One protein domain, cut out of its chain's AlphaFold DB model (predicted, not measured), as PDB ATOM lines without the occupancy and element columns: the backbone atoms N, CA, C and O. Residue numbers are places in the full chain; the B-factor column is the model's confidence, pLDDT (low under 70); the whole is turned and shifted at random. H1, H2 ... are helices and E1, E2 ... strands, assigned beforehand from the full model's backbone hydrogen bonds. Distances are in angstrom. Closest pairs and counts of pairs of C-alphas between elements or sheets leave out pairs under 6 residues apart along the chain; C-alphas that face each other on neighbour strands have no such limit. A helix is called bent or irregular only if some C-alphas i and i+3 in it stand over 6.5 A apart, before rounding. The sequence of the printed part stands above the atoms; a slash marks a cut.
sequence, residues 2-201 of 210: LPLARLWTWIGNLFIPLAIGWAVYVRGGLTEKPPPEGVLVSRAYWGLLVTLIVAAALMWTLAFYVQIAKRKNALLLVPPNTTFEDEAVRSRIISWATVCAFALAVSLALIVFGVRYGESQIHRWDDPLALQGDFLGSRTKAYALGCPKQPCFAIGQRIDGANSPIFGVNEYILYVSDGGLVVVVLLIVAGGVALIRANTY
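What this domain is: This is residues 2 to 201 of the 210 residues of the protein "Phosphoglycerate kinase" of Rhizobium loti (UniProt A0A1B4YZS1). Four long helices lie side by side in an elongated bundle, with H2 in the middle, H1 and H3 packed on it and on each other, and H5 packed along H2 apart from those two. At the end where H2 begins and H3 ends sits a small head, made of the short helix H4 and the two-stranded sheet of E1 and E2. The printed part has 200 residues, with five named helices and two named strands in the order H1, H2, H3, E1, H4, E2, H5; the sheet, E1 - E2, is antiparallel, and the class is mostly helix. The whole is loose, with a radius of gyration of the C-alphas of 20.6 A and spans of 64 by 39 by 23 A.

Where its parts are: Find C-alpha 2 at (133.818, 70.255, 129.573); from there H1 runs through residues 2 to 26, 35.6 A long. H1 is neither bent nor irregular, but only just: C-alphas 14 and 17 are 6.3 A apart. H2, residues 37 to 71, begins at C-alpha 37 (124.174, 65.464, 87.132) and is 51.1 A long. H3, residues 92 to 118, measures 38.5 A. Then come E1, residues 122 to 124, H4, residues 135 to 145 and 15.2 A long, and E2, residues 153 to 155. H5, residues 176 to 200, runs 36.2 A to C-alpha 200 at (118.303, 86.575, 128.380).

How they stand to each other: H1, H2 and H3 form an up-and-down bundle, each running against the one before it. H1 and H2 are a helical hairpin at a shallow tilt of 19 degrees; look for their closest C-alphas at Val 26 and Leu 40, 5.4 A apart. H2 and H3, also a helical hairpin, touch at a shallow tilt of 31 degrees, closest at the C-alphas of Leu 48 and Phe 113, 5.1 A. H5 touches H2, the same way at a shallow tilt of 24 degrees, with the C-alphas of Ala 63 and Leu 195 closest at 4.2 A. H5 is apart from H1, H3 and H4. In the sheet, N 123 and O 154 are within hydrogen-bond range at 3.1 A, and N 154 and O 123 at 2.9 A. The closest C-alphas of E1 and H4 are those of Ile 122 and Ser 138, 5.3 A apart. In H2, H3, H4 and H5 every O i to N i+4 pair is within hydrogen-bond range; in H1 19 of 21 are.

The domain as a whole: The two C-alphas farthest apart, those of Asn 73 and Ala 162, are 67.1 A apart. The printed part has no cut; the links H2 to H3 and E2 to H5 are long, 20 residues each. Mean pLDDT of the printed part is 86.0, and it is under 70 at residues 28 to 34, 38, 87 and 175.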
ATOM      1  N   LEU A   2     132.899  70.991 130.451       87.56
ATOM      2  CA  LEU A   2     133.818  70.255 129.573       87.56
ATOM      3  C   LEU A   2     133.186  69.302 128.540       87.56
ATOM      4  O   LEU A   2     133.560  69.403 127.375       87.56
ATOM      5  N   PRO A   3     132.226  68.413 128.880       92.12
ATOM      6  CA  PRO A   3     131.699  67.469 127.888       92.12
ATOM      7  C   PRO A   3     130.978  68.163 126.726       92.12
ATOM      8  O   PRO A   3     131.143  67.770 125.578       92.12
ATOM      9  N   LEU A   4     130.238  69.242 127.013       92.50
ATOM     10  CA  LEU A   4     129.563  70.045 125.990       92.50
ATOM     11  C   LEU A   4     130.563  70.827 125.134       92.50
ATOM     12  O   LEU A   4     130.387  70.908 123.925       92.50
ATOM     13  N   ALA A   5     131.629  71.364 125.736       91.19
ATOM     14  CA  ALA A   5     132.691  72.042 124.993       91.19
ATOM     15  C   ALA A   5     133.436  71.086 124.046       91.19
ATOM     16  O   ALA A   5     133.697  71.430 122.892       91.19
ATOM     17  N   ARG A   6     133.708  69.856 124.505       93.44
ATOM     18  CA  ARG A   6     134.297  68.791 123.683       93.44
ATOM     19  C   ARG A   6     133.373  68.382 122.547       93.44
ATOM     20  O   ARG A   6     133.830  68.301 121.416       93.44
ATOM     21  N   LEU A   7     132.083  68.178 122.827       93.75
ATOM     22  CA  LEU A   7     131.092  67.842 121.803       93.75
ATOM     23  C   LEU A   7     130.981  68.949 120.747       93.75
ATOM     24  O   LEU A   7     131.052  68.663 119.557       93.75
ATOM     25  N   TRP A   8     130.875  70.209 121.179       93.62
ATOM     26  CA  TRP A   8     130.841  71.379 120.300       93.62
ATOM     27  C   TRP A   8     132.063  71.428 119.376       93.62
ATOM     28  O   TRP A   8     131.925  71.521 118.157       93.62
ATOM     29  N   THR A   9     133.259  71.312 119.960       93.50
ATOM     30  CA  THR A   9     134.529  71.348 119.226       93.50
ATOM     31  C   THR A   9     134.644  70.173 118.255       93.50
ATOM     32  O   THR A   9     135.019  70.356 117.101       93.50
ATOM     33  N   TRP A  10     134.280  68.969 118.700       94.94
ATOM     34  CA  TRP A  10     134.342  67.749 117.900       94.94
ATOM     35  C   TRP A  10     133.417  67.809 116.682       94.94
ATOM     36  O   TRP A  10     133.868  67.541 115.569       94.94
ATOM     37  N   ILE A  11     132.162  68.236 116.868       93.62
ATOM     38  CA  ILE A  11     131.198  68.387 115.769       93.62
ATOM     39  C   ILE A  11     131.729  69.380 114.732       93.62
ATOM     40  O   ILE A  11     131.763  69.062 113.545       93.62
ATOM     41  N   GLY A  12     132.160  70.570 115.159       90.94
ATOM     42  CA  GLY A  12     132.607  71.592 114.215       90.94
ATOM     43  C   GLY A  12     133.903  71.225 113.488       90.94
ATOM     44  O   GLY A  12     133.985  71.407 112.272       90.94
ATOM     45  N   ASN A  13     134.877  70.628 114.183       92.69
ATOM     46  CA  ASN A  13     136.137  70.199 113.569       92.69
ATOM     47  C   ASN A  13     135.946  69.074 112.548       92.69
ATOM     48  O   ASN A  13     136.646  69.055 111.541       92.69
ATOM     49  N   LEU A  14     135.011  68.148 112.780       92.50
ATOM     50  CA  LEU A  14     134.683  67.112 111.797       92.50
ATOM     51  C   LEU A  14     133.873  67.667 110.627       92.50
ATOM     52  O   LEU A  14     134.069  67.255 109.483       92.50
ATOM     53  N   PHE A  15     132.964  68.602 110.900       92.88
ATOM     54  CA  PHE A  15     132.071  69.121 109.878       92.88
ATOM     55  C   PHE A  15     132.774  70.027 108.868       92.88
ATOM     56  O   PHE A  15     132.465  69.938 107.687       92.88
ATOM     57  N   ILE A  16     133.720  70.879 109.280       89.00
ATOM     58  CA  ILE A  16     134.352  71.836 108.352       89.00
ATOM     59  C   ILE A  16     135.045  71.134 107.166       89.00
ATOM     60  O   ILE A  16     134.712  71.463 106.024       89.00
ATOM     61  N   PRO A  17     135.955  70.156 107.367       88.50
ATOM     62  CA  PRO A  17     136.580  69.441 106.256       88.50
ATOM     63  C   PRO A  17     135.559  68.674 105.415       88.50
ATOM     64  O   PRO A  17     135.666  68.659 104.190       88.50
ATOM     65  N   LEU A  18     134.546  68.083 106.062       87.75
ATOM     66  CA  LEU A  18     133.462  67.385 105.378       87.75
ATOM     67  C   LEU A  18     132.688  68.335 104.455       87.75
ATOM     68  O   LEU A  18     132.483  68.016 103.288       87.75
ATOM     69  N   ALA A  19     132.300  69.512 104.946       85.69
ATOM     70  CA  ALA A  19     131.563  70.516 104.189       85.69
ATOM     71  C   ALA A  19     132.377  71.041 103.002       85.69
ATOM     72  O   ALA A  19     131.845  71.152 101.898       85.69
ATOM     73  N   ILE A  20     133.674  71.306 103.201       84.44
ATOM     74  CA  ILE A  20     134.587  71.721 102.127       84.44
ATOM     75  C   ILE A  20     134.707  70.614 101.078       84.44
ATOM     76  O   ILE A  20     134.456  70.863  99.900       84.44
ATOM     77  N   GLY A  21     135.033  69.386 101.491       82.19
ATOM     78  CA  GLY A  21     135.174  68.248 100.582       82.19
ATOM     79  C   GLY A  21     133.898  67.997  99.780       82.19
ATOM     80  O   GLY A  21     133.946  67.828  98.564       82.19
ATOM     81  N   TRP A  22     132.742  68.072 100.436       82.06
ATOM     82  CA  TRP A  22     131.442  67.884  99.799       82.06
ATOM     83  C   TRP A  22     131.089  69.024  98.837       82.06
ATOM     84  O   TRP A  22     130.571  68.770  97.751       82.06
ATOM     85  N   ALA A  23     131.405  70.275  99.180       78.88
ATOM     86  CA  ALA A  23     131.198  71.417  98.292       78.88
ATOM     87  C   ALA A  23     132.054  71.316  97.020       78.88
ATOM     88  O   ALA A  23     131.550  71.559  95.922       78.88
ATOM     89  N   VAL A  24     133.323  70.911  97.143       79.25
ATOM     90  CA  VAL A  24     134.201  70.657  95.987       79.25
ATOM     91  C   VAL A  24     133.654  69.494  95.152       79.25
ATOM     92  O   VAL A  24     133.604  69.575  93.924       79.25
ATOM     93  N   TYR A  25     133.172  68.439  95.809       74.50
ATOM     94  CA  TYR A  25     132.636  67.254  95.150       74.50
ATOM     95  C   TYR A  25     131.339  67.522  94.375       74.50
ATOM     96  O   TYR A  25     131.197  67.073  93.239       74.50
ATOM     97  N   VAL A  26     130.414  68.308  94.937       72.62
ATOM     98  CA  VAL A  26     129.157  68.708  94.274       72.62
ATOM     99  C   VAL A  26     129.402  69.700  93.127       72.62
ATOM    100  O   VAL A  26     128.593  69.802  92.209       72.62
ATOM    101  N   ARG A  27     130.535  70.411  93.136       71.00
ATOM    102  CA  ARG A  27     130.966  71.294  92.039       71.00
ATOM    103  C   ARG A  27     131.803  70.588  90.963       71.00
ATOM    104  O   ARG A  27     132.261  71.254  90.044       71.00
ATOM    105  N   GLY A  28     131.995  69.270  91.062       65.12
ATOM    106  CA  GLY A  28     132.726  68.486  90.060       65.12
ATOM    107  C   GLY A  28     134.251  68.641  90.111       65.12
ATOM    108  O   GLY A  28     134.926  68.280  89.155       65.12
ATOM    109  N   GLY A  29     134.814  69.157  91.207       58.25
ATOM    110  CA  GLY A  29     136.233  69.529  91.280       58.25
ATOM    111  C   GLY A  29     137.238  68.392  91.515       58.25
ATOM    112  O   GLY A  29     138.421  68.683  91.639       58.25
ATOM    113  N   LEU A  30     136.809  67.126  91.631       59.44
ATOM    114  CA  LEU A  30     137.675  66.016  92.084       59.44
ATOM    115  C   LEU A  30     137.899  64.895  91.057       59.44
ATOM    116  O   LEU A  30     138.548  63.905  91.382       59.44
ATOM    117  N   THR A  31     137.370  65.002  89.838       58.72
ATOM    118  CA  THR A  31     137.409  63.897  88.865       58.72
ATOM    119  C   THR A  31     137.677  64.395  87.451       58.72
ATOM    120  O   THR A  31     137.027  65.339  87.012       58.72
ATOM    121  N   GLU A  32     138.555  63.704  86.709       62.75
ATOM    122  CA  GLU A  32     138.828  63.964  85.279       62.75
ATOM    123  C   GLU A  32     137.567  63.867  84.400       62.75
ATOM    124  O   GLU A  32     137.498  64.468  83.331       62.75
ATOM    125  N   LYS A  33     136.543  63.141  84.870       65.50
ATOM    126  CA  LYS A  33     135.188  63.138  84.309       65.50
ATOM    127  C   LYS A  33     134.184  63.470  85.415       65.50
ATOM    128  O   LYS A  33     134.112  62.698  86.373       65.50
ATOM    129  N   PRO A  34     133.432  64.581  85.332       65.88
ATOM    130  CA  PRO A  34     132.435  64.911  86.341       65.88
ATOM    131  C   PRO A  34     131.372  63.802  86.405       65.88
ATOM    132  O   PRO A  34     130.980  63.269  85.363       65.88
ATOM    133  N   PRO A  35     130.912  63.417  87.609       72.31
ATOM    134  CA  PRO A  35     129.841  62.440  87.737       72.31
ATOM    135  C   PRO A  35     128.556  62.992  87.095       72.31
ATOM    136  O   PRO A  35     128.367  64.212  87.077       72.31
ATOM    137  N   PRO A  36     127.657  62.122  86.601       75.38
ATOM    138  CA  PRO A  36     126.410  62.562  85.983       75.38
ATOM    139  C   PRO A  36     125.595  63.459  86.919       75.38
ATOM    140  O   PRO A  36     125.592  63.255  88.138       75.38
ATOM    141  N   GLU A  37     124.878  64.433  86.357       72.94
ATOM    142  CA  GLU A  37     124.174  65.464  87.132       72.94
ATOM    143  C   GLU A  37     123.221  64.874  88.178       72.94
ATOM    144  O   GLU A  37     123.204  65.334  89.320       72.94
ATOM    145  N   GLY A  38     122.516  63.783  87.853       69.06
ATOM    146  CA  GLY A  38     121.617  63.125  88.804       69.06
ATOM    147  C   GLY A  38     122.310  62.642  90.086       69.06
ATOM    148  O   GLY A  38     121.744  62.704  91.179       69.06
ATOM    149  N   VAL A  39     123.584  62.260  89.993       75.38
ATOM    150  CA  VAL A  39     124.397  61.859  91.146       75.38
ATOM    151  C   VAL A  39     124.795  63.077  91.987       75.38
ATOM    152  O   VAL A  39     124.772  63.020  93.220       75.38
ATOM    153  N   LEU A  40     125.145  64.197  91.348       75.75
ATOM    154  CA  LEU A  40     125.496  65.447  92.035       75.75
ATOM    155  C   LEU A  40     124.311  66.009  92.825       75.75
ATOM    156  O   LEU A  40     124.470  66.421  93.974       75.75
ATOM    157  N   VAL A  41     123.121  65.963  92.234       76.69
ATOM    158  CA  VAL A  41     121.879  66.437  92.850       76.69
ATOM    159  C   VAL A  41     121.499  65.584  94.063       76.69
ATOM    160  O   VAL A  41     121.264  66.114  95.152       76.69
ATOM    161  N   SER A  42     121.535  64.256  93.919       77.50
ATOM    162  CA  SER A  42     121.341  63.321  95.033       77.50
ATOM    163  C   SER A  42     122.301  63.603  96.199       77.50
ATOM    164  O   SER A  42     121.919  63.528  97.367       77.50
ATOM    165  N   ARG A  43     123.552  63.975  95.914       78.56
ATOM    166  CA  ARG A  43     124.543  64.333  96.941       78.56
ATOM    167  C   ARG A  43     124.278  65.693  97.573       78.56
ATOM    168  O   ARG A  43     124.504  65.841  98.770       78.56
ATOM    169  N   ALA A  44     123.814  66.680  96.814       81.81
ATOM    170  CA  ALA A  44     123.443  67.983  97.363       81.81
ATOM    171  C   ALA A  44     122.310  67.854  98.393       81.81
ATOM    172  O   ALA A  44     122.384  68.465  99.457       81.81
ATOM    173  N   TYR A  45     121.328  66.986  98.122       80.81
ATOM    174  CA  TYR A  45     120.251  66.665  99.060       80.81
ATOM    175  C   TYR A  45     120.783  66.161 100.415       80.81
ATOM    176  O   TYR A  45     120.460  66.710 101.470       80.81
ATOM    177  N   TRP A  46     121.650  65.145 100.397       82.25
ATOM    178  CA  TRP A  46     122.255  64.607 101.620       82.25
ATOM    179  C   TRP A  46     123.167  65.620 102.317       82.25
ATOM    180  O   TRP A  46     123.149  65.711 103.544       82.25
ATOM    181  N   GLY A  47     123.908  66.420 101.546       87.06
ATOM    182  CA  GLY A  47     124.716  67.518 102.074       87.06
ATOM    183  C   GLY A  47     123.873  68.534 102.849       87.06
ATOM    184  O   GLY A  47     124.254  68.924 103.955       87.06
ATOM    185  N   LEU A  48     122.695  68.904 102.329       89.25
ATOM    186  CA  LEU A  48     121.745  69.782 103.017       89.25
ATOM    187  C   LEU A  48     121.265  69.161 104.333       89.25
ATOM    188  O   LEU A  48     121.345  69.808 105.376       89.25
ATOM    189  N   LEU A  49     120.811  67.903 104.302       88.94
ATOM    190  CA  LEU A  49     120.316  67.209 105.494       88.94
ATOM    191  C   LEU A  49     121.390  67.120 106.589       88.94
ATOM    192  O   LEU A  49     121.130  67.487 107.735       88.94
ATOM    193  N   VAL A  50     122.604  66.686 106.241       91.06
ATOM    194  CA  VAL A  50     123.731  66.598 107.185       91.06
ATOM    195  C   VAL A  50     124.070  67.975 107.756       91.06
ATOM    196  O   VAL A  50     124.261  68.105 108.964       91.06
ATOM    197  N   THR A  51     124.084  69.017 106.920       93.25
ATOM    198  CA  THR A  51     124.366  70.390 107.365       93.25
ATOM    199  C   THR A  51     123.316  70.892 108.355       93.25
ATOM    200  O   THR A  51     123.671  71.476 109.376       93.25
ATOM    201  N   LEU A  52     122.030  70.631 108.101       93.88
ATOM    202  CA  LEU A  52     120.947  70.984 109.021       93.88
ATOM    203  C   LEU A  52     121.068  70.231 110.355       93.88
ATOM    204  O   LEU A  52     120.900  70.833 111.415       93.88
ATOM    205  N   ILE A  53     121.411  68.938 110.327       94.69
ATOM    206  CA  ILE A  53     121.624  68.138 111.546       94.69
ATOM    207  C   ILE A  53     122.787  68.707 112.362       94.69
ATOM    208  O   ILE A  53     122.665  68.875 113.577       94.69
ATOM    209  N   VAL A  54     123.897  69.053 111.708       95.44
ATOM    210  CA  VAL A  54     125.051  69.673 112.370       95.44
ATOM    211  C   VAL A  54     124.687  71.038 112.949       95.44
ATOM    212  O   VAL A  54     125.020  71.310 114.101       95.44
ATOM    213  N   ALA A  55     123.959  71.870 112.202       94.88
ATOM    214  CA  ALA A  55     123.474  73.158 112.685       94.88
ATOM    215  C   ALA A  55     122.616  72.993 113.948       94.88
ATOM    216  O   ALA A  55     122.840  73.691 114.938       94.88
ATOM    217  N   ALA A  56     121.687  72.032 113.945       96.25
ATOM    218  CA  ALA A  56     120.850  71.723 115.099       96.25
ATOM    219  C   ALA A  56     121.697  71.265 116.296       96.25
ATOM    220  O   ALA A  56     121.548  71.796 117.397       96.25
ATOM    221  N   ALA A  57     122.617  70.321 116.083       96.25
ATOM    222  CA  ALA A  57     123.463  69.771 117.137       96.25
ATOM    223  C   ALA A  57     124.372  70.837 117.764       96.25
ATOM    224  O   ALA A  57     124.455  70.934 118.991       96.25
ATOM    225  N   LEU A  58     125.004  71.679 116.941       95.50
ATOM    226  CA  LEU A  58     125.775  72.829 117.405       95.50
ATOM    227  C   LEU A  58     124.874  73.770 118.211       95.50
ATOM    228  O   LEU A  58     125.177  74.057 119.368       95.50
ATOM    229  N   MET A  59     123.735  74.194 117.659       94.75
ATOM    230  CA  MET A  59     122.844  75.152 118.321       94.75
ATOM    231  C   MET A  59     122.383  74.681 119.702       94.75
ATOM    232  O   MET A  59     122.470  75.436 120.671       94.75
ATOM    233  N   TRP A  60     121.964  73.422 119.819       96.75
ATOM    234  CA  TRP A  60     121.564  72.837 121.098       96.75
ATOM    235  C   TRP A  60     122.731  72.705 122.073       96.75
ATOM    236  O   TRP A  60     122.592  73.048 123.248       96.75
ATOM    237  N   THR A  61     123.900  72.276 121.595       95.50
ATOM    238  CA  THR A  61     125.102  72.180 122.435       95.50
ATOM    239  C   THR A  61     125.490  73.551 122.991       95.50
ATOM    240  O   THR A  61     125.793  73.670 124.180       95.50
ATOM    241  N   LEU A  62     125.410  74.603 122.170       94.75
ATOM    242  CA  LEU A  62     125.657  75.982 122.583       94.75
ATOM    243  C   LEU A  62     124.607  76.475 123.585       94.75
ATOM    244  O   LEU A  62     124.976  77.046 124.609       94.75
ATOM    245  N   ALA A  63     123.320  76.220 123.337       94.44
ATOM    246  CA  ALA A  63     122.235  76.600 124.241       94.44
ATOM    247  C   ALA A  63     122.412  75.977 125.635       94.44
ATOM    248  O   ALA A  63     122.390  76.689 126.644       94.44
ATOM    249  N   PHE A  64     122.665  74.665 125.699       95.31
ATOM    250  CA  PHE A  64     122.924  73.970 126.960       95.31
ATOM    251  C   PHE A  64     124.201  74.461 127.639       95.31
ATOM    252  O   PHE A  64     124.226  74.629 128.861       95.31
ATOM    253  N   TYR A  65     125.257  74.733 126.866       94.50
ATOM    254  CA  TYR A  65     126.494  75.277 127.411       94.50
ATOM    255  C   TYR A  65     126.258  76.644 128.063       94.50
ATOM    256  O   TYR A  65     126.602  76.816 129.233       94.50
ATOM    257  N   VAL A  66     125.623  77.586 127.356       93.25
ATOM    258  CA  VAL A  66     125.315  78.939 127.857       93.25
ATOM    259  C   VAL A  66     124.457  78.869 129.118       93.25
ATOM    260  O   VAL A  66     124.739  79.559 130.098       93.25
ATOM    261  N   GLN A  67     123.441  78.002 129.131       92.44
ATOM    262  CA  GLN A  67     122.571  77.813 130.288       92.44
ATOM    263  C   GLN A  67     123.356  77.362 131.528       92.44
ATOM    264  O   GLN A  67     123.157  77.905 132.617       92.44
ATOM    265  N   ILE A  68     124.260  76.387 131.384       91.12
ATOM    266  CA  ILE A  68     125.091  75.905 132.497       91.12
ATOM    267  C   ILE A  68     126.131  76.957 132.897       91.12
ATOM    268  O   ILE A  68     126.317  77.192 134.090       91.12
ATOM    269  N   ALA A  69     126.780  77.608 131.929       90.06
ATOM    270  CA  ALA A  69     127.780  78.644 132.172       90.06
ATOM    271  C   ALA A  69     127.195  79.802 132.990       90.06
ATOM    272  O   ALA A  69     127.807  80.234 133.966       90.06
ATOM    273  N   LYS A  70     125.971  80.236 132.671       89.44
ATOM    274  CA  LYS A  70     125.260  81.250 133.454       89.44
ATOM    275  C   LYS A  70     124.894  80.795 134.855       89.44
ATOM    276  O   LYS A  70     125.112  81.540 135.797       89.44
ATOM    277  N   ARG A  71     124.368  79.575 135.017       88.75
ATOM    278  CA  ARG A  71     124.054  79.029 136.352       88.75
ATOM    279  C   ARG A  71     125.283  78.963 137.257       88.75
ATOM    280  O   ARG A  71     125.145  79.058 138.467       88.75
ATOM    281  N   LYS A  72     126.468  78.798 136.669       88.69
ATOM    282  CA  LYS A  72     127.751  78.776 137.376       88.69
ATOM    283  C   LYS A  72     128.448  80.140 137.445       88.69
ATOM    284  O   LYS A  72     129.599  80.178 137.859       88.69
ATOM    285  N   ASN A  73     127.799  81.229 137.021       85.00
ATOM    286  CA  ASN A  73     128.386  82.574 136.946       85.00
ATOM    287  C   ASN A  73     129.755  82.607 136.236       85.00
ATOM    288  O   ASN A  73     130.672  83.321 136.637       85.00
ATOM    289  N   ALA A  74     129.917  81.806 135.179       85.06
ATOM    290  CA  ALA A  74     131.165  81.747 134.435       85.06
ATOM    291  C   ALA A  74     131.428  83.069 133.692       85.06
ATOM    292  O   ALA A  74     130.539  83.609 133.035       85.06
ATOM    293  N   LEU A  75     132.682  83.533 133.711       82.06
ATOM    294  CA  LEU A  75     133.117  84.767 133.034       82.06
ATOM    295  C   LEU A  75     132.892  84.744 131.511       82.06
ATOM    296  O   LEU A  75     132.710  85.781 130.873       82.06
ATOM    297  N   LEU A  76     132.928  83.552 130.912       82.69
ATOM    298  CA  LEU A  76     132.811  83.345 129.472       82.69
ATOM    299  C   LEU A  76     131.712  82.323 129.175       82.69
ATOM    300  O   LEU A  76     131.862  81.131 129.459       82.69
ATOM    301  N   LEU A  77     130.639  82.810 128.549       89.00
ATOM    302  CA  LEU A  77     129.429  82.046 128.215       89.00
ATOM    303  C   LEU A  77     129.535  81.232 126.919       89.00
ATOM    304  O   LEU A  77     128.642  80.456 126.604       89.00
ATOM    305  N   VAL A  78     130.626  81.389 126.176       90.69
ATOM    306  CA  VAL A  78     130.895  80.650 124.937       90.69
ATOM    307  C   VAL A  78     131.659  79.363 125.267       90.69
ATOM    308  O   VAL A  78     132.492  79.408 126.177       90.69
ATOM    309  N   PRO A  79     131.410  78.222 124.601       90.69
ATOM    310  CA  PRO A  79     132.232  77.026 124.767       90.69
ATOM    311  C   PRO A  79     133.677  77.286 124.312       90.69
ATOM    312  O   PRO A  79     133.871  77.876 123.248       90.69
ATOM    313  N   PRO A  80     134.696  76.877 125.093       91.75
ATOM    314  CA  PRO A  80     136.075  76.906 124.625       91.75
ATOM    315  C   PRO A  80     136.264  75.916 123.474       91.75
ATOM    316  O   PRO A  80     135.604  74.873 123.426       91.75
ATOM    317  N   ASN A  81     137.196  76.223 122.577       91.44
ATOM    318  CA  ASN A  81     137.651  75.262 121.586       91.44
ATOM    319  C   ASN A  81     138.641  74.301 122.241       91.44
ATOM    320  O   ASN A  81     139.807  74.637 122.413       91.44
ATOM    321  N   THR A  82     138.198  73.090 122.576       91.19
ATOM    322  CA  THR A  82     139.010  72.135 123.347       91.19
ATOM    323  C   THR A  82     140.192  71.540 122.572       91.19
ATOM    324  O   THR A  82     140.879  70.670 123.093       91.19
ATOM    325  N   THR A  83     140.412  71.947 121.319       88.56
ATOM    326  CA  THR A  83     141.633  71.638 120.561       88.56
ATOM    327  C   THR A  83     142.747  72.649 120.838       88.56
ATOM    328  O   THR A  83     143.917  72.292 120.745       88.56
ATOM    329  N   PHE A  84     142.399  73.892 121.185       83.50
ATOM    330  CA  PHE A  84     143.354  74.992 121.382       83.50
ATOM    331  C   PHE A  84     143.316  75.601 122.789       83.50
ATOM    332  O   PHE A  84     144.237  76.316 123.169       83.50
ATOM    333  N   GLU A  85     142.245  75.362 123.542       85.38
ATOM    334  CA  GLU A  85     141.991  75.934 124.861       85.38
ATOM    335  C   GLU A  85     141.719  74.824 125.883       85.38
ATOM    336  O   GLU A  85     140.968  73.885 125.609       85.38
ATOM    337  N   ASP A  86     142.249  74.996 127.093       76.19
ATOM    338  CA  ASP A  86     141.907  74.189 128.269       76.19
ATOM    339  C   ASP A  86     140.976  74.965 129.214       76.19
ATOM    340  O   ASP A  86     140.867  76.191 129.143       76.19
ATOM    341  N   GLU A  87     140.302  74.278 130.149       68.94
ATOM    342  CA  GLU A  87     139.382  74.948 131.092       68.94
ATOM    343  C   GLU A  87     140.077  76.016 131.955       68.94
ATOM    344  O   GLU A  87     139.433  76.994 132.337       68.94
ATOM    345  N   ALA A  88     141.377  75.855 132.225       71.75
ATOM    346  CA  ALA A  88     142.174  76.781 133.029       71.75
ATOM    347  C   ALA A  88     142.724  77.979 132.232       71.75
ATOM    348  O   ALA A  88     142.946  79.044 132.804       71.75
ATOM    349  N   VAL A  89     142.930  77.826 130.920       77.94
ATOM    350  CA  VAL A  89     143.546  78.846 130.058       77.94
ATOM    351  C   VAL A  89     142.606  79.113 128.893       77.94
ATOM    352  O   VAL A  89     142.677  78.484 127.839       77.94
ATOM    353  N   ARG A  90     141.684  80.051 129.120       85.00
ATOM    354  CA  ARG A  90     140.657  80.433 128.150       85.00
ATOM    355  C   ARG A  90     140.985  81.769 127.502       85.00
ATOM    356  O   ARG A  90     141.211  82.763 128.190       85.00
ATOM    357  N   SER A  91     140.919  81.814 126.179       88.19
ATOM    358  CA  SER A  91     141.060  83.018 125.373       88.19
ATOM    359  C   SER A  91     139.721  83.390 124.748       88.19
ATOM    360  O   SER A  91     139.187  82.708 123.873       88.19
ATOM    361  N   ARG A  92     139.195  84.555 125.140       88.50
ATOM    362  CA  ARG A  92     137.950  85.101 124.580       88.50
ATOM    363  C   ARG A  92     138.001  85.193 123.052       88.50
ATOM    364  O   ARG A  92     136.988  84.953 122.401       88.50
ATOM    365  N   ILE A  93     139.167  85.527 122.501       91.50
ATOM    366  CA  ILE A  93     139.375  85.667 121.058       91.50
ATOM    367  C   ILE A  93     139.211  84.308 120.368       91.50
ATOM    368  O   ILE A  93     138.452  84.215 119.409       91.50
ATOM    369  N   ILE A  94     139.846  83.250 120.884       90.19
ATOM    370  CA  ILE A  94     139.795  81.906 120.282       90.19
ATOM    371  C   ILE A  94     138.380  81.322 120.355       90.19
ATOM    372  O   ILE A  94     137.866  80.822 119.349       90.19
ATOM    373  N   SER A  95     137.715  81.441 121.509       90.44
ATOM    374  CA  SER A  95     136.347  80.941 121.685       90.44
ATOM    375  C   SER A  95     135.366  81.603 120.701       90.44
ATOM    376  O   SER A  95     134.603  80.912 120.025       90.44
ATOM    377  N   TRP A  96     135.399  82.935 120.558       92.44
ATOM    378  CA  TRP A  96     134.522  83.644 119.613       92.44
ATOM    379  C   TRP A  96     134.900  83.406 118.153       92.44
ATOM    380  O   TRP A  96     134.008  83.204 117.332       92.44
ATOM    381  N   ALA A  97     136.195  83.369 117.828       92.69
ATOM    382  CA  ALA A  97     136.656  83.027 116.485       92.69
ATOM    383  C   ALA A  97     136.143  81.643 116.059       92.69
ATOM    384  O   ALA A  97     135.677  81.482 114.934       92.69
ATOM    385  N   THR A  98     136.141  80.673 116.979       92.25
ATOM    386  CA  THR A  98     135.605  79.325 116.737       92.25
ATOM    387  C   THR A  98     134.101  79.351 116.463       92.25
ATOM    388  O   THR A  98     133.646  78.729 115.505       92.25
ATOM    389  N   VAL A  99     133.318  80.102 117.247       92.50
ATOM    390  CA  VAL A  99     131.875  80.266 116.990       92.50
ATOM    391  C   VAL A  99     131.622  80.872 115.615       92.50
ATOM    392  O   VAL A  99     130.815  80.336 114.857       92.50
ATOM    393  N   CYS A 100     132.323  81.955 115.274       94.38
ATOM    394  CA  CYS A 100     132.190  82.608 113.975       94.38
ATOM    395  C   CYS A 100     132.560  81.660 112.830       94.38
ATOM    396  O   CYS A 100     131.817  81.569 111.856       94.38
ATOM    397  N   ALA A 101     133.661  80.914 112.956       93.12
ATOM    398  CA  ALA A 101     134.090  79.950 111.948       93.12
ATOM    399  C   ALA A 101     133.044  78.846 111.729       93.12
ATOM    400  O   ALA A 101     132.691  78.554 110.587       93.12
ATOM    401  N   PHE A 102     132.497  78.272 112.805       93.81
ATOM    402  CA  PHE A 102     131.477  77.223 112.706       93.81
ATOM    403  C   PHE A 102     130.178  77.764 112.101       93.81
ATOM    404  O   PHE A 102     129.612  77.141 111.204       93.81
ATOM    405  N   ALA A 103     129.735  78.948 112.533       93.06
ATOM    406  CA  ALA A 103     128.540  79.594 111.997       93.06
ATOM    407  C   ALA A 103     128.680  79.920 110.501       93.06
ATOM    408  O   ALA A 103     127.761  79.652 109.724       93.06
ATOM    409  N   LEU A 104     129.833  80.450 110.080       94.00
ATOM    410  CA  LEU A 104     130.118  80.744 108.674       94.00
ATOM    411  C   LEU A 104     130.171  79.470 107.831       94.00
ATOM    412  O   LEU A 104     129.547  79.426 106.773       94.00
ATOM    413  N   ALA A 105     130.856  78.423 108.299       92.38
ATOM    414  CA  ALA A 105     130.950  77.153 107.580       92.38
ATOM    415  C   ALA A 105     129.570  76.513 107.363       92.38
ATOM    416  O   ALA A 105     129.245  76.120 106.243       92.38
ATOM    417  N   VAL A 106     128.733  76.470 108.406       93.44
ATOM    418  CA  VAL A 106     127.346  75.988 108.309       93.44
ATOM    419  C   VAL A 106     126.532  76.852 107.347       93.44
ATOM    420  O   VAL A 106     125.852  76.312 106.480       93.44
ATOM    421  N   SER A 107     126.624  78.180 107.446       93.19
ATOM    422  CA  SER A 107     125.857  79.095 106.588       93.19
ATOM    423  C   SER A 107     126.227  78.943 105.111       93.19
ATOM    424  O   SER A 107     125.348  78.833 104.259       93.19
ATOM    425  N   LEU A 108     127.524  78.874 104.798       91.38
ATOM    426  CA  LEU A 108     128.005  78.661 103.434       91.38
ATOM    427  C   LEU A 108     127.568  77.300 102.887       91.38
ATOM    428  O   LEU A 108     127.111  77.224 101.747       91.38
ATOM    429  N   ALA A 109     127.656  76.239 103.695       90.44
ATOM    430  CA  ALA A 109     127.187  74.912 103.307       90.44
ATOM    431  C   ALA A 109     125.673  74.899 103.029       90.44
ATOM    432  O   ALA A 109     125.250  74.373 102.000       90.44
ATOM    433  N   LEU A 110     124.861  75.541 103.879       91.25
ATOM    434  CA  LEU A 110     123.415  75.676 103.665       91.25
ATOM    435  C   LEU A 110     123.092  76.421 102.371       91.25
ATOM    436  O   LEU A 110     122.203  75.991 101.645       91.25
ATOM    437  N   ILE A 111     123.812  77.501 102.058       89.94
ATOM    438  CA  ILE A 111     123.618  78.240 100.804       89.94
ATOM    439  C   ILE A 111     123.948  77.342  99.609       89.94
ATOM    440  O   ILE A 111     123.130  77.198  98.704       89.94
ATOM    441  N   VAL A 112     125.121  76.702  99.611       87.88
ATOM    442  CA  VAL A 112     125.566  75.859  98.491       87.88
ATOM    443  C   VAL A 112     124.611  74.689  98.263       87.88
ATOM    444  O   VAL A 112     124.194  74.457  97.129       87.88
ATOM    445  N   PHE A 113     124.243  73.959  99.315       86.88
ATOM    446  CA  PHE A 113     123.362  72.801  99.179       86.88
ATOM    447  C   PHE A 113     121.899  73.189  98.984       86.88
ATOM    448  O   PHE A 113     121.197  72.512  98.242       86.88
ATOM    449  N   GLY A 114     121.449  74.294  99.579       84.38
ATOM    450  CA  GLY A 114     120.095  74.814  99.419       84.38
ATOM    451  C   GLY A 114     119.816  75.295  97.997       84.38
ATOM    452  O   GLY A 114     118.787  74.933  97.433       84.38
ATOM    453  N   VAL A 115     120.751  76.027  97.382       85.06
ATOM    454  CA  VAL A 115     120.640  76.431  95.968       85.06
ATOM    455  C   VAL A 115     120.571  75.198  95.067       85.06
ATOM    456  O   VAL A 115     119.652  75.075  94.265       85.06
ATOM    457  N   ARG A 116     121.472  74.227  95.264       83.12
ATOM    458  CA  ARG A 116     121.478  72.984  94.474       83.12
ATOM    459  C   ARG A 116     120.236  72.122  94.671       83.12
ATOM    460  O   ARG A 116     119.787  71.480  93.728       83.12
ATOM    461  N   TYR A 117     119.674  72.109  95.874       81.25
ATOM    462  CA  TYR A 117     118.389  71.473  96.138       81.25
ATOM    463  C   TYR A 117     117.244  72.213  95.427       81.25
ATOM    464  O   TYR A 117     116.387  71.571  94.834       81.25
ATOM    465  N   GLY A 118     117.242  73.547  95.400       81.75
ATOM    466  CA  GLY A 118     116.235  74.322  94.662       81.75
ATOM    467  C   GLY A 118     116.288  74.131  93.141       81.75
ATOM    468  O   GLY A 118     115.248  74.138  92.489       81.75
ATOM    469  N   GLU A 119     117.481  73.911  92.588       80.94
ATOM    470  CA  GLU A 119     117.708  73.633  91.159       80.94
ATOM    471  C   GLU A 119     117.412  72.177  90.760       80.94
ATOM    472  O   GLU A 119     117.450  71.836  89.579       80.94
ATOM    473  N   SER A 120     117.153  71.297  91.728       79.31
ATOM    474  CA  SER A 120     117.022  69.869  91.459       79.31
ATOM    475  C   SER A 120     115.739  69.504  90.709       79.31
ATOM    476  O   SER A 120     114.720  70.181  90.798       79.31
ATOM    477  N   GLN A 121     115.767  68.404  89.959       86.38
ATOM    478  CA  GLN A 121     114.615  67.907  89.206       86.38
ATOM    479  C   GLN A 121     114.292  66.474  89.629       86.38
ATOM    480  O   GLN A 121     115.187  65.684  89.941       86.38
ATOM    481  N   ILE A 122     113.000  66.141  89.662       87.81
ATOM    482  CA  ILE A 122     112.538  64.781  89.964       87.81
ATOM    483  C   ILE A 122     112.178  64.117  88.648       87.81
ATOM    484  O   ILE A 122     111.424  64.669  87.845       87.81
ATOM    485  N   HIS A 123     112.694  62.914  88.457       90.44
ATOM    486  CA  HIS A 123     112.427  62.077  87.296       90.44
ATOM    487  C   HIS A 123     111.560  60.898  87.732       90.44
ATOM    488  O   HIS A 123     111.531  60.543  88.917       90.44
ATOM    489  N   ARG A 124     110.862  60.257  86.790       89.12
ATOM    490  CA  ARG A 124     110.373  58.899  87.069       89.12
ATOM    491  C   ARG A 124     111.566  57.953  87.097       89.12
ATOM    492  O   ARG A 124     112.588  58.216  86.474       89.12
ATOM    493  N   TRP A 125     111.423  56.850  87.819       87.81
ATOM    494  CA  TRP A 125     112.511  55.903  88.040       87.81
ATOM    495  C   TRP A 125     113.163  55.393  86.744       87.81
ATOM    496  O   TRP A 125     114.388  55.308  86.670       87.81
ATOM    497  N   ASP A 126     112.348  55.129  85.722       84.88
ATOM    498  CA  ASP A 126     112.780  54.584  84.431       84.88
ATOM    499  C   ASP A 126     112.604  55.575  83.261       84.88
ATOM    500  O   ASP A 126     112.594  55.166  82.103       84.88
ATOM    501  N   ASP A 127     112.439  56.874  83.539       84.00
ATOM    502  CA  ASP A 127     112.243  57.906  82.508       84.00
ATOM    503  C   ASP A 127     113.400  58.919  82.542       84.00
ATOM    504  O   ASP A 127     113.665  59.504  83.599       84.00
ATOM    505  N   PRO A 128     114.109  59.150  81.421       81.38
ATOM    506  CA  PRO A 128     115.161  60.158  81.378       81.38
ATOM    507  C   PRO A 128     114.614  61.583  81.525       81.38
ATOM    508  O   PRO A 128     115.343  62.473  81.963       81.38
ATOM    509  N   LEU A 129     113.342  61.822  81.197       87.38
ATOM    510  CA  LEU A 129     112.755  63.154  81.247       87.38
ATOM    511  C   LEU A 129     112.390  63.549  82.677       87.38
ATOM    512  O   LEU A 129     111.786  62.791  83.443       87.38
ATOM    513  N   ALA A 130     112.743  64.783  83.033       88.56
ATOM    514  CA  ALA A 130     112.276  65.388  84.267       88.56
ATOM    515  C   ALA A 130     110.748  65.511  84.237       88.56
ATOM    516  O   ALA A 130     110.137  65.780  83.198       88.56
ATOM    517  N   LEU A 131     110.111  65.359  85.398       89.62
ATOM    518  CA  LEU A 131     108.669  65.549  85.517       89.62
ATOM    519  C   LEU A 131     108.271  66.981  85.122       89.62
ATOM    520  O   LEU A 131     107.240  67.159  84.465       89.62
ATOM    521  N   GLN A 132     109.081  67.968  85.513       91.12
ATOM    522  CA  GLN A 132     108.920  69.411  85.296       91.12
ATOM    523  C   GLN A 132     110.302  70.097  85.284       91.12
ATOM    524  O   GLN A 132     111.289  69.515  85.730       91.12
ATOM    525  N   GLY A 133     110.367  71.339  84.790       83.62
ATOM    526  CA  GLY A 133     111.627  72.088  84.645       83.62
ATOM    527  C   GLY A 133     112.216  72.636  85.951       83.62
ATOM    528  O   GLY A 133     113.393  72.988  85.982       83.62
ATOM    529  N   ASP A 134     111.430  72.677  87.025       83.69
ATOM    530  CA  ASP A 134     111.854  73.140  88.345       83.69
ATOM    531  C   ASP A 134     111.519  72.118  89.444       83.69
ATOM    532  O   ASP A 134     110.707  71.200  89.251       83.69
ATOM    533  N   PHE A 135     112.147  72.271  90.610       83.62
ATOM    534  CA  PHE A 135     111.997  71.333  91.718       83.62
ATOM    535  C   PHE A 135     110.575  71.294  92.290       83.62
ATOM    536  O   PHE A 135     110.043  70.223  92.592       83.62
ATOM    537  N   LEU A 136     109.927  72.451  92.435       84.12
ATOM    538  CA  LEU A 136     108.613  72.556  93.066       84.12
ATOM    539  C   LEU A 136     107.515  71.990  92.153       84.12
ATOM    540  O   LEU A 136     106.659  71.218  92.594       84.12
ATOM    541  N   GLY A 137     107.575  72.306  90.864       87.00
ATOM    542  CA  GLY A 137     106.779  71.708  89.802       87.00
ATOM    543  C   GLY A 137     106.995  70.199  89.745       87.00
ATOM    544  O   GLY A 137     106.038  69.425  89.694       87.00
ATOM    545  N   SER A 138     108.248  69.753  89.835       88.25
ATOM    546  CA  SER A 138     108.587  68.326  89.841       88.25
ATOM    547  C   SER A 138     107.960  67.607  91.037       88.25
ATOM    548  O   SER A 138     107.403  66.520  90.880       88.25
ATOM    549  N   ARG A 139     107.952  68.241  92.218       85.56
ATOM    550  CA  ARG A 139     107.317  67.716  93.437       85.56
ATOM    551  C   ARG A 139     105.805  67.646  93.336       85.56
ATOM    552  O   ARG A 139     105.221  66.612  93.652       85.56
ATOM    553  N   THR A 140     105.163  68.727  92.906       87.94
ATOM    554  CA  THR A 140     103.698  68.772  92.767       87.94
ATOM    555  C   THR A 140     103.213  67.728  91.766       87.94
ATOM    556  O   THR A 140     102.224  67.039  92.018       87.94
ATOM    557  N   LYS A 141     103.956  67.520  90.674       90.94
ATOM    558  CA  LYS A 141     103.646  66.483  89.688       90.94
ATOM    559  C   LYS A 141     103.929  65.070  90.201       90.94
ATOM    560  O   LYS A 141     103.108  64.189  89.970       90.94
ATOM    561  N   ALA A 142     105.029  64.848  90.924       89.06
ATOM    562  CA  ALA A 142     105.303  63.563  91.573       89.06
ATOM    563  C   ALA A 142     104.204  63.194  92.586       89.06
ATOM    564  O   ALA A 142     103.745  62.053  92.610       89.06
ATOM    565  N   TYR A 143     103.717  64.171  93.357       88.12
ATOM    566  CA  TYR A 143     102.578  63.988  94.257       88.12
ATOM    567  C   TYR A 143     101.304  63.595  93.509       88.12
ATOM    568  O   TYR A 143     100.673  62.603  93.865       88.12
ATOM    569  N   ALA A 144     100.954  64.332  92.452       89.38
ATOM    570  CA  ALA A 144      99.753  64.068  91.664       89.38
ATOM    571  C   ALA A 144      99.774  62.687  90.985       89.38
ATOM    572  O   ALA A 144      98.731  62.054  90.843       89.38
ATOM    573  N   LEU A 145     100.954  62.215  90.570       89.50
ATOM    574  CA  LEU A 145     101.128  60.892  89.967       89.50
ATOM    575  C   LEU A 145     101.055  59.749  90.992       89.50
ATOM    576  O   LEU A 145     100.672  58.637  90.628       89.50
ATOM    577  N   GLY A 146     101.413  60.012  92.251       86.69
ATOM    578  CA  GLY A 146     101.496  59.001  93.301       86.69
ATOM    579  C   GLY A 146     102.587  57.950  93.056       86.69
ATOM    580  O   GLY A 146     103.321  57.991  92.070       86.69
ATOM    581  N   CYS A 147     102.714  56.990  93.977       85.81
ATOM    582  CA  CYS A 147     103.659  55.878  93.849       85.81
ATOM    583  C   CYS A 147     103.000  54.551  94.254       85.81
ATOM    584  O   CYS A 147     102.969  54.223  95.440       85.81
ATOM    585  N   PRO A 148     102.440  53.787  93.298       81.62
ATOM    586  CA  PRO A 148     101.746  52.539  93.608       81.62
ATOM    587  C   PRO A 148     102.702  51.385  93.947       81.62
ATOM    588  O   PRO A 148     102.311  50.473  94.672       81.62
ATOM    589  N   LYS A 149     103.938  51.396  93.424       82.94
ATOM    590  CA  LYS A 149     104.983  50.394  93.692       82.94
ATOM    591  C   LYS A 149     106.360  51.049  93.641       82.94
ATOM    592  O   LYS A 149     106.751  51.528  92.584       82.94
ATOM    593  N   GLN A 150     107.080  51.046  94.758       83.94
ATOM    594  CA  GLN A 150     108.451  51.559  94.809       83.94
ATOM    595  C   GLN A 150     109.417  50.648  94.030       83.94
ATOM    596  O   GLN A 150     109.224  49.428  94.035       83.94
ATOM    597  N   PRO A 151     110.472  51.205  93.409       85.81
ATOM    598  CA  PRO A 151     110.810  52.632  93.340       85.81
ATOM    599  C   PRO A 151     110.089  53.378  92.197       85.81
ATOM    600  O   PRO A 151     109.990  52.873  91.083       85.81
ATOM    601  N   CYS A 152     109.594  54.598  92.457       87.94
ATOM    602  CA  CYS A 152     108.808  55.370  91.469       87.94
ATOM    603  C   CYS A 152     109.514  56.604  90.910       87.94
ATOM    604  O   CYS A 152     109.311  56.969  89.750       87.94
ATOM    605  N   PHE A 153     110.308  57.275  91.742       89.44
ATOM    606  CA  PHE A 153     110.883  58.576  91.433       89.44
ATOM    607  C   PHE A 153     112.357  58.600  91.800       89.44
ATOM    608  O   PHE A 153     112.781  57.954  92.757       89.44
ATOM    609  N   ALA A 154     113.134  59.372  91.057       88.00
ATOM    610  CA  ALA A 154     114.562  59.523  91.263       88.00
ATOM    611  C   ALA A 154     114.917  60.997  91.484       88.00
ATOM    612  O   ALA A 154     114.370  61.888  90.823       88.00
ATOM    613  N   ILE A 155     115.840  61.250  92.418       82.06
ATOM    614  CA  ILE A 155     116.454  62.570  92.614       82.06
ATOM    615  C   ILE A 155     117.552  62.721  91.552       82.06
ATOM    616  O   ILE A 155     118.733  62.483  91.818       82.06
ATOM    617  N   GLY A 156     117.129  63.064  90.335       82.56
ATOM    618  CA  GLY A 156     117.969  63.164  89.144       82.56
ATOM    619  C   GLY A 156     117.753  62.052  88.113       82.56
ATOM    620  O   GLY A 156     117.057  61.066  88.354       82.56
ATOM    621  N   GLN A 157     118.359  62.229  86.941       84.06
ATOM    622  CA  GLN A 157     118.244  61.317  85.805       84.06
ATOM    623  C   GLN A 157     118.966  59.985  86.075       84.06
ATOM    624  O   GLN A 157     120.155  59.982  86.402       84.06
ATOM    625  N   ARG A 158     118.265  58.849  85.915       84.56
ATOM    626  CA  ARG A 158     118.812  57.486  86.118       84.56
ATOM    627  C   ARG A 158     119.313  56.814  84.840       84.56
ATOM    628  O   ARG A 158     119.902  55.742  84.913       84.56
ATOM    629  N   ILE A 159     119.043  57.395  83.682       82.81
ATOM    630  CA  ILE A 159     119.365  56.821  82.375       82.81
ATOM    631  C   ILE A 159     120.032  57.919  81.561       82.81
ATOM    632  O   ILE A 159     119.429  58.968  81.393       82.81
ATOM    633  N   ASP A 160     121.246  57.711  81.068       79.75
ATOM    634  CA  ASP A 160     121.938  58.691  80.230       79.75
ATOM    635  C   ASP A 160     121.340  58.797  78.807       79.75
ATOM    636  O   ASP A 160     120.414  58.080  78.429       79.75
ATOM    637  N   GLY A 161     121.878  59.707  77.987       76.06
ATOM    638  CA  GLY A 161     121.435  59.883  76.597       76.06
ATOM    639  C   GLY A 161     121.692  58.676  75.680       76.06
ATOM    640  O   GLY A 161     121.142  58.627  74.583       76.06
ATOM    641  N   ALA A 162     122.493  57.698  76.117       81.88
ATOM    642  CA  ALA A 162     122.746  56.430  75.431       81.88
ATOM    643  C   ALA A 162     121.874  55.284  75.985       81.88
ATOM    644  O   ALA A 162     122.124  54.112  75.698       81.88
ATOM    645  N   ASN A 163     120.849  55.617  76.772       79.69
ATOM    646  CA  ASN A 163     119.937  54.683  77.422       79.69
ATOM    647  C   ASN A 163     120.614  53.731  78.433       79.69
ATOM    648  O   ASN A 163     120.100  52.648  78.718       79.69
ATOM    649  N   SER A 164     121.771  54.118  78.976       82.62
ATOM    650  CA  SER A 164     122.530  53.345  79.963       82.62
ATOM    651  C   SER A 164     122.262  53.842  81.391       82.62
ATOM    652  O   SER A 164     122.081  55.041  81.607       82.62
ATOM    653  N   PRO A 165     122.225  52.951  82.400       82.88
ATOM    654  CA  PRO A 165     121.906  53.339  83.768       82.88
ATOM    655  C   PRO A 165     123.026  54.167  84.412       82.88
ATOM    656  O   PRO A 165     124.194  53.781  84.420       82.88
ATOM    657  N   ILE A 166     122.646  55.280  85.034       83.56
ATOM    658  CA  ILE A 166     123.509  56.100  85.881       83.56
ATOM    659  C   ILE A 166     123.510  55.503  87.291       83.56
ATOM    660  O   ILE A 166     122.485  55.454  87.974       83.56
ATOM    661  N   PHE A 167     124.681  55.068  87.750       79.31
ATOM    662  CA  PHE A 167     124.858  54.533  89.100       79.31
ATOM    663  C   PHE A 167     124.897  55.642  90.159       79.31
ATOM    664  O   PHE A 167     125.472  56.706  89.943       79.31
ATOM    665  N   GLY A 168     124.342  55.366  91.344       76.50
ATOM    666  CA  GLY A 168     124.399  56.274  92.499       76.50
ATOM    667  C   GLY A 168     123.299  57.339  92.554       76.50
ATOM    668  O   GLY A 168     123.409  58.276  93.345       76.50
ATOM    669  N   VAL A 169     122.253  57.203  91.735       82.69
ATOM    670  CA  VAL A 169     121.027  58.006  91.838       82.69
ATOM    671  C   VAL A 169     120.139  57.419  92.931       82.69
ATOM    672  O   VAL A 169     119.882  56.215  92.943       82.69
ATOM    673  N   ASN A 170     119.681  58.262  93.856       83.88
ATOM    674  CA  ASN A 170     118.833  57.832  94.964       83.88
ATOM    675  C   ASN A 170     117.346  57.924  94.612       83.88
ATOM    676  O   ASN A 170     116.913  58.811  93.869       83.88
ATOM    677  N   GLU A 171     116.556  57.034  95.213       86.19
ATOM    678  CA  GLU A 171     115.099  57.119  95.167       86.19
ATOM    679  C   GLU A 171     114.608  58.384  95.876       86.19
ATOM    680  O   GLU A 171     115.007  58.693  97.003       86.19
ATOM    681  N   TYR A 172     113.711  59.109  95.210       83.56
ATOM    682  CA  TYR A 172     112.948  60.177  95.831       83.56
ATOM    683  C   TYR A 172     111.687  59.596  96.473       83.56
ATOM    684  O   TYR A 172     110.702  59.301  95.793       83.56
ATOM    685  N   ILE A 173     111.701  59.464  97.799       82.88
ATOM    686  CA  ILE A 173     110.510  59.085  98.563       82.88
ATOM    687  C   ILE A 173     109.771  60.357  98.964       82.88
ATOM    688  O   ILE A 173     110.273  61.162  99.759       82.88
ATOM    689  N   LEU A 174     108.568  60.515  98.412       73.94
ATOM    690  CA  LEU A 174     107.689  61.643  98.689       73.94
ATOM    691  C   LEU A 174     107.428  61.772 100.202       73.94
ATOM    692  O   LEU A 174     107.182  60.773 100.876       73.94
ATOM    693  N   TYR A 175     107.459  62.998 100.725       69.00
ATOM    694  CA  TYR A 175     107.176  63.367 102.124       69.00
ATOM    695  C   TYR A 175     108.119  62.849 103.216       69.00
ATOM    696  O   TYR A 175     108.272  63.543 104.216       69.00
ATOM    697  N   VAL A 176     108.772  61.695 103.073       71.19
ATOM    698  CA  VAL A 176     109.737  61.214 104.084       71.19
ATOM    699  C   VAL A 176     110.983  62.096 104.085       71.19
ATOM    700  O   VAL A 176     111.424  62.576 105.128       71.19
ATOM    701  N   SER A 177     111.503  62.354 102.887       70.94
ATOM    702  CA  SER A 177     112.630  63.252 102.640       70.94
ATOM    703  C   SER A 177     112.337  64.669 103.164       70.94
ATOM    704  O   SER A 177     113.047  65.199 104.021       70.94
ATOM    705  N   ASP A 178     111.214  65.239 102.737       72.75
ATOM    706  CA  ASP A 178     110.814  66.604 103.082       72.75
ATOM    707  C   ASP A 178     110.402  66.765 104.552       72.75
ATOM    708  O   ASP A 178     110.752  67.756 105.191       72.75
ATOM    709  N   GLY A 179     109.687  65.785 105.109       80.62
ATOM    710  CA  GLY A 179     109.315  65.761 106.520       80.62
ATOM    711  C   GLY A 179     110.548  65.740 107.418       80.62
ATOM    712  O   GLY A 179     110.604  66.485 108.395       80.62
ATOM    713  N   GLY A 180     111.575  64.972 107.039       83.94
ATOM    714  CA  GLY A 180     112.872  64.980 107.712       83.94
ATOM    715  C   GLY A 180     113.513  66.369 107.727       83.94
ATOM    716  O   GLY A 180     113.894  66.854 108.792       83.94
ATOM    717  N   LEU A 181     113.571  67.050 106.577       85.62
ATOM    718  CA  LEU A 181     114.117  68.410 106.491       85.62
ATOM    719  C   LEU A 181     113.344  69.396 107.379       85.62
ATOM    720  O   LEU A 181     113.960  70.150 108.134       85.62
ATOM    721  N   VAL A 182     112.009  69.362 107.342       89.06
ATOM    722  CA  VAL A 182     111.154  70.233 108.167       89.06
ATOM    723  C   VAL A 182     111.395  69.994 109.655       89.06
ATOM    724  O   VAL A 182     111.586  70.953 110.401       89.06
ATOM    725  N   VAL A 183     111.435  68.734 110.095       91.81
ATOM    726  CA  VAL A 183     111.692  68.387 111.500       91.81
ATOM    727  C   VAL A 183     113.040  68.942 111.957       91.81
ATOM    728  O   VAL A 183     113.120  69.548 113.025       91.81
ATOM    729  N   VAL A 184     114.095  68.803 111.150       92.94
ATOM    730  CA  VAL A 184     115.417  69.323 111.523       92.94
ATOM    731  C   VAL A 184     115.432  70.855 111.548       92.94
ATOM    732  O   VAL A 184     115.996  71.436 112.473       92.94
ATOM    733  N   VAL A 185     114.758  71.533 110.613       92.88
ATOM    734  CA  VAL A 185     114.603  73.000 110.654       92.88
ATOM    735  C   VAL A 185     113.894  73.442 111.936       92.88
ATOM    736  O   VAL A 185     114.360  74.365 112.606       92.88
ATOM    737  N   LEU A 186     112.820  72.756 112.334       95.06
ATOM    738  CA  LEU A 186     112.130  73.036 113.594       95.06
ATOM    739  C   LEU A 186     113.045  72.828 114.809       95.06
ATOM    740  O   LEU A 186     112.999  73.628 115.742       95.06
ATOM    741  N   LEU A 187     113.921  71.817 114.790       96.06
ATOM    742  CA  LEU A 187     114.920  71.608 115.843       96.06
ATOM    743  C   LEU A 187     115.944  72.748 115.919       96.06
ATOM    744  O   LEU A 187     116.316  73.137 117.026       96.06
ATOM    745  N   ILE A 188     116.377  73.298 114.779       94.56
ATOM    746  CA  ILE A 188     117.263  74.474 114.735       94.56
ATOM    747  C   ILE A 188     116.547  75.686 115.335       94.56
ATOM    748  O   ILE A 188     117.105  76.348 116.208       94.56
ATOM    749  N   VAL A 189     115.307  75.952 114.910       96.19
ATOM    750  CA  VAL A 189     114.500  77.074 115.419       96.19
ATOM    751  C   VAL A 189     114.289  76.943 116.928       96.19
ATOM    752  O   VAL A 189     114.543  77.892 117.668       96.19
ATOM    753  N   ALA A 190     113.902  75.759 117.406       96.38
ATOM    754  CA  ALA A 190     113.736  75.486 118.830       96.38
ATOM    755  C   ALA A 190     115.047  75.671 119.612       96.38
ATOM    756  O   ALA A 190     115.045  76.293 120.676       96.38
ATOM    757  N   GLY A 191     116.175  75.202 119.068       93.69
ATOM    758  CA  GLY A 191     117.503  75.410 119.646       93.69
ATOM    759  C   GLY A 191     117.896  76.889 119.704       93.69
ATOM    760  O   GLY A 191     118.431  77.344 120.713       93.69
ATOM    761  N   GLY A 192     117.571  77.667 118.669       93.56
ATOM    762  CA  GLY A 192     117.790  79.113 118.627       93.56
ATOM    763  C   GLY A 192     116.967  79.854 119.682       93.56
ATOM    764  O   GLY A 192     117.504  80.675 120.425       93.56
ATOM    765  N   VAL A 193     115.685  79.510 119.829       95.38
ATOM    766  CA  VAL A 193     114.824  80.037 120.902       95.38
ATOM    767  C   VAL A 193     115.385  79.672 122.280       95.38
ATOM    768  O   VAL A 193     115.452  80.530 123.163       95.38
ATOM    769  N   ALA A 194     115.836  78.429 122.470       93.44
ATOM    770  CA  ALA A 194     116.461  77.987 123.714       93.44
ATOM    771  C   ALA A 194     117.754  78.763 124.020       93.44
ATOM    772  O   ALA A 194     117.960  79.173 125.163       93.44
ATOM    773  N   LEU A 195     118.590  79.022 123.011       92.94
ATOM    774  CA  LEU A 195     119.806  79.825 123.134       92.94
ATOM    775  C   LEU A 195     119.495  81.276 123.517       92.94
ATOM    776  O   LEU A 195     120.101  81.798 124.453       92.94
ATOM    777  N   ILE A 196     118.531  81.915 122.845       93.81
ATOM    778  CA  ILE A 196     118.086  83.279 123.167       93.81
ATOM    779  C   ILE A 196     117.584  83.329 124.609       93.81
ATOM    780  O   ILE A 196     118.040  84.164 125.386       93.81
ATOM    781  N   ARG A 197     116.712  82.392 125.000       93.06
ATOM    782  CA  ARG A 197     116.193  82.294 126.368       93.06
ATOM    783  C   ARG A 197     117.309  82.094 127.392       93.06
ATOM    784  O   ARG A 197     117.307  82.749 128.431       93.06
ATOM    785  N   ALA A 198     118.268  81.211 127.117       88.69
ATOM    786  CA  ALA A 198     119.426  81.025 127.982       88.69
ATOM    787  C   ALA A 198     120.221  82.334 128.098       88.69
ATOM    788  O   ALA A 198     120.614  82.723 129.194       88.69
ATOM    789  N   ASN A 199     120.391  83.073 127.002       87.62
ATOM    790  CA  ASN A 199     121.141  84.323 126.981       87.62
ATOM    791  C   ASN A 199     120.399  85.531 127.591       87.62
ATOM    792  O   ASN A 199     121.061  86.450 128.070       87.62
ATOM    793  N   THR A 200     119.071  85.518 127.693       88.50
ATOM    794  CA  THR A 200     118.303  86.575 128.380       88.50
ATOM    795  C   THR A 200     118.030  86.270 129.850       88.50
ATOM    796  O   THR A 200     117.897  87.194 130.645       88.50
ATOM    797  N   TYR A 201     118.007  84.994 130.245       81.88
ATOM    798  CA  TYR A 201     117.780  84.605 131.636       81.88
ATOM    799  C   TYR A 201     118.861  85.172 132.569       81.88
ATOM    800  O   TYR A 201     120.058  84.930 132.366       81.88
TER     801      TYR A 201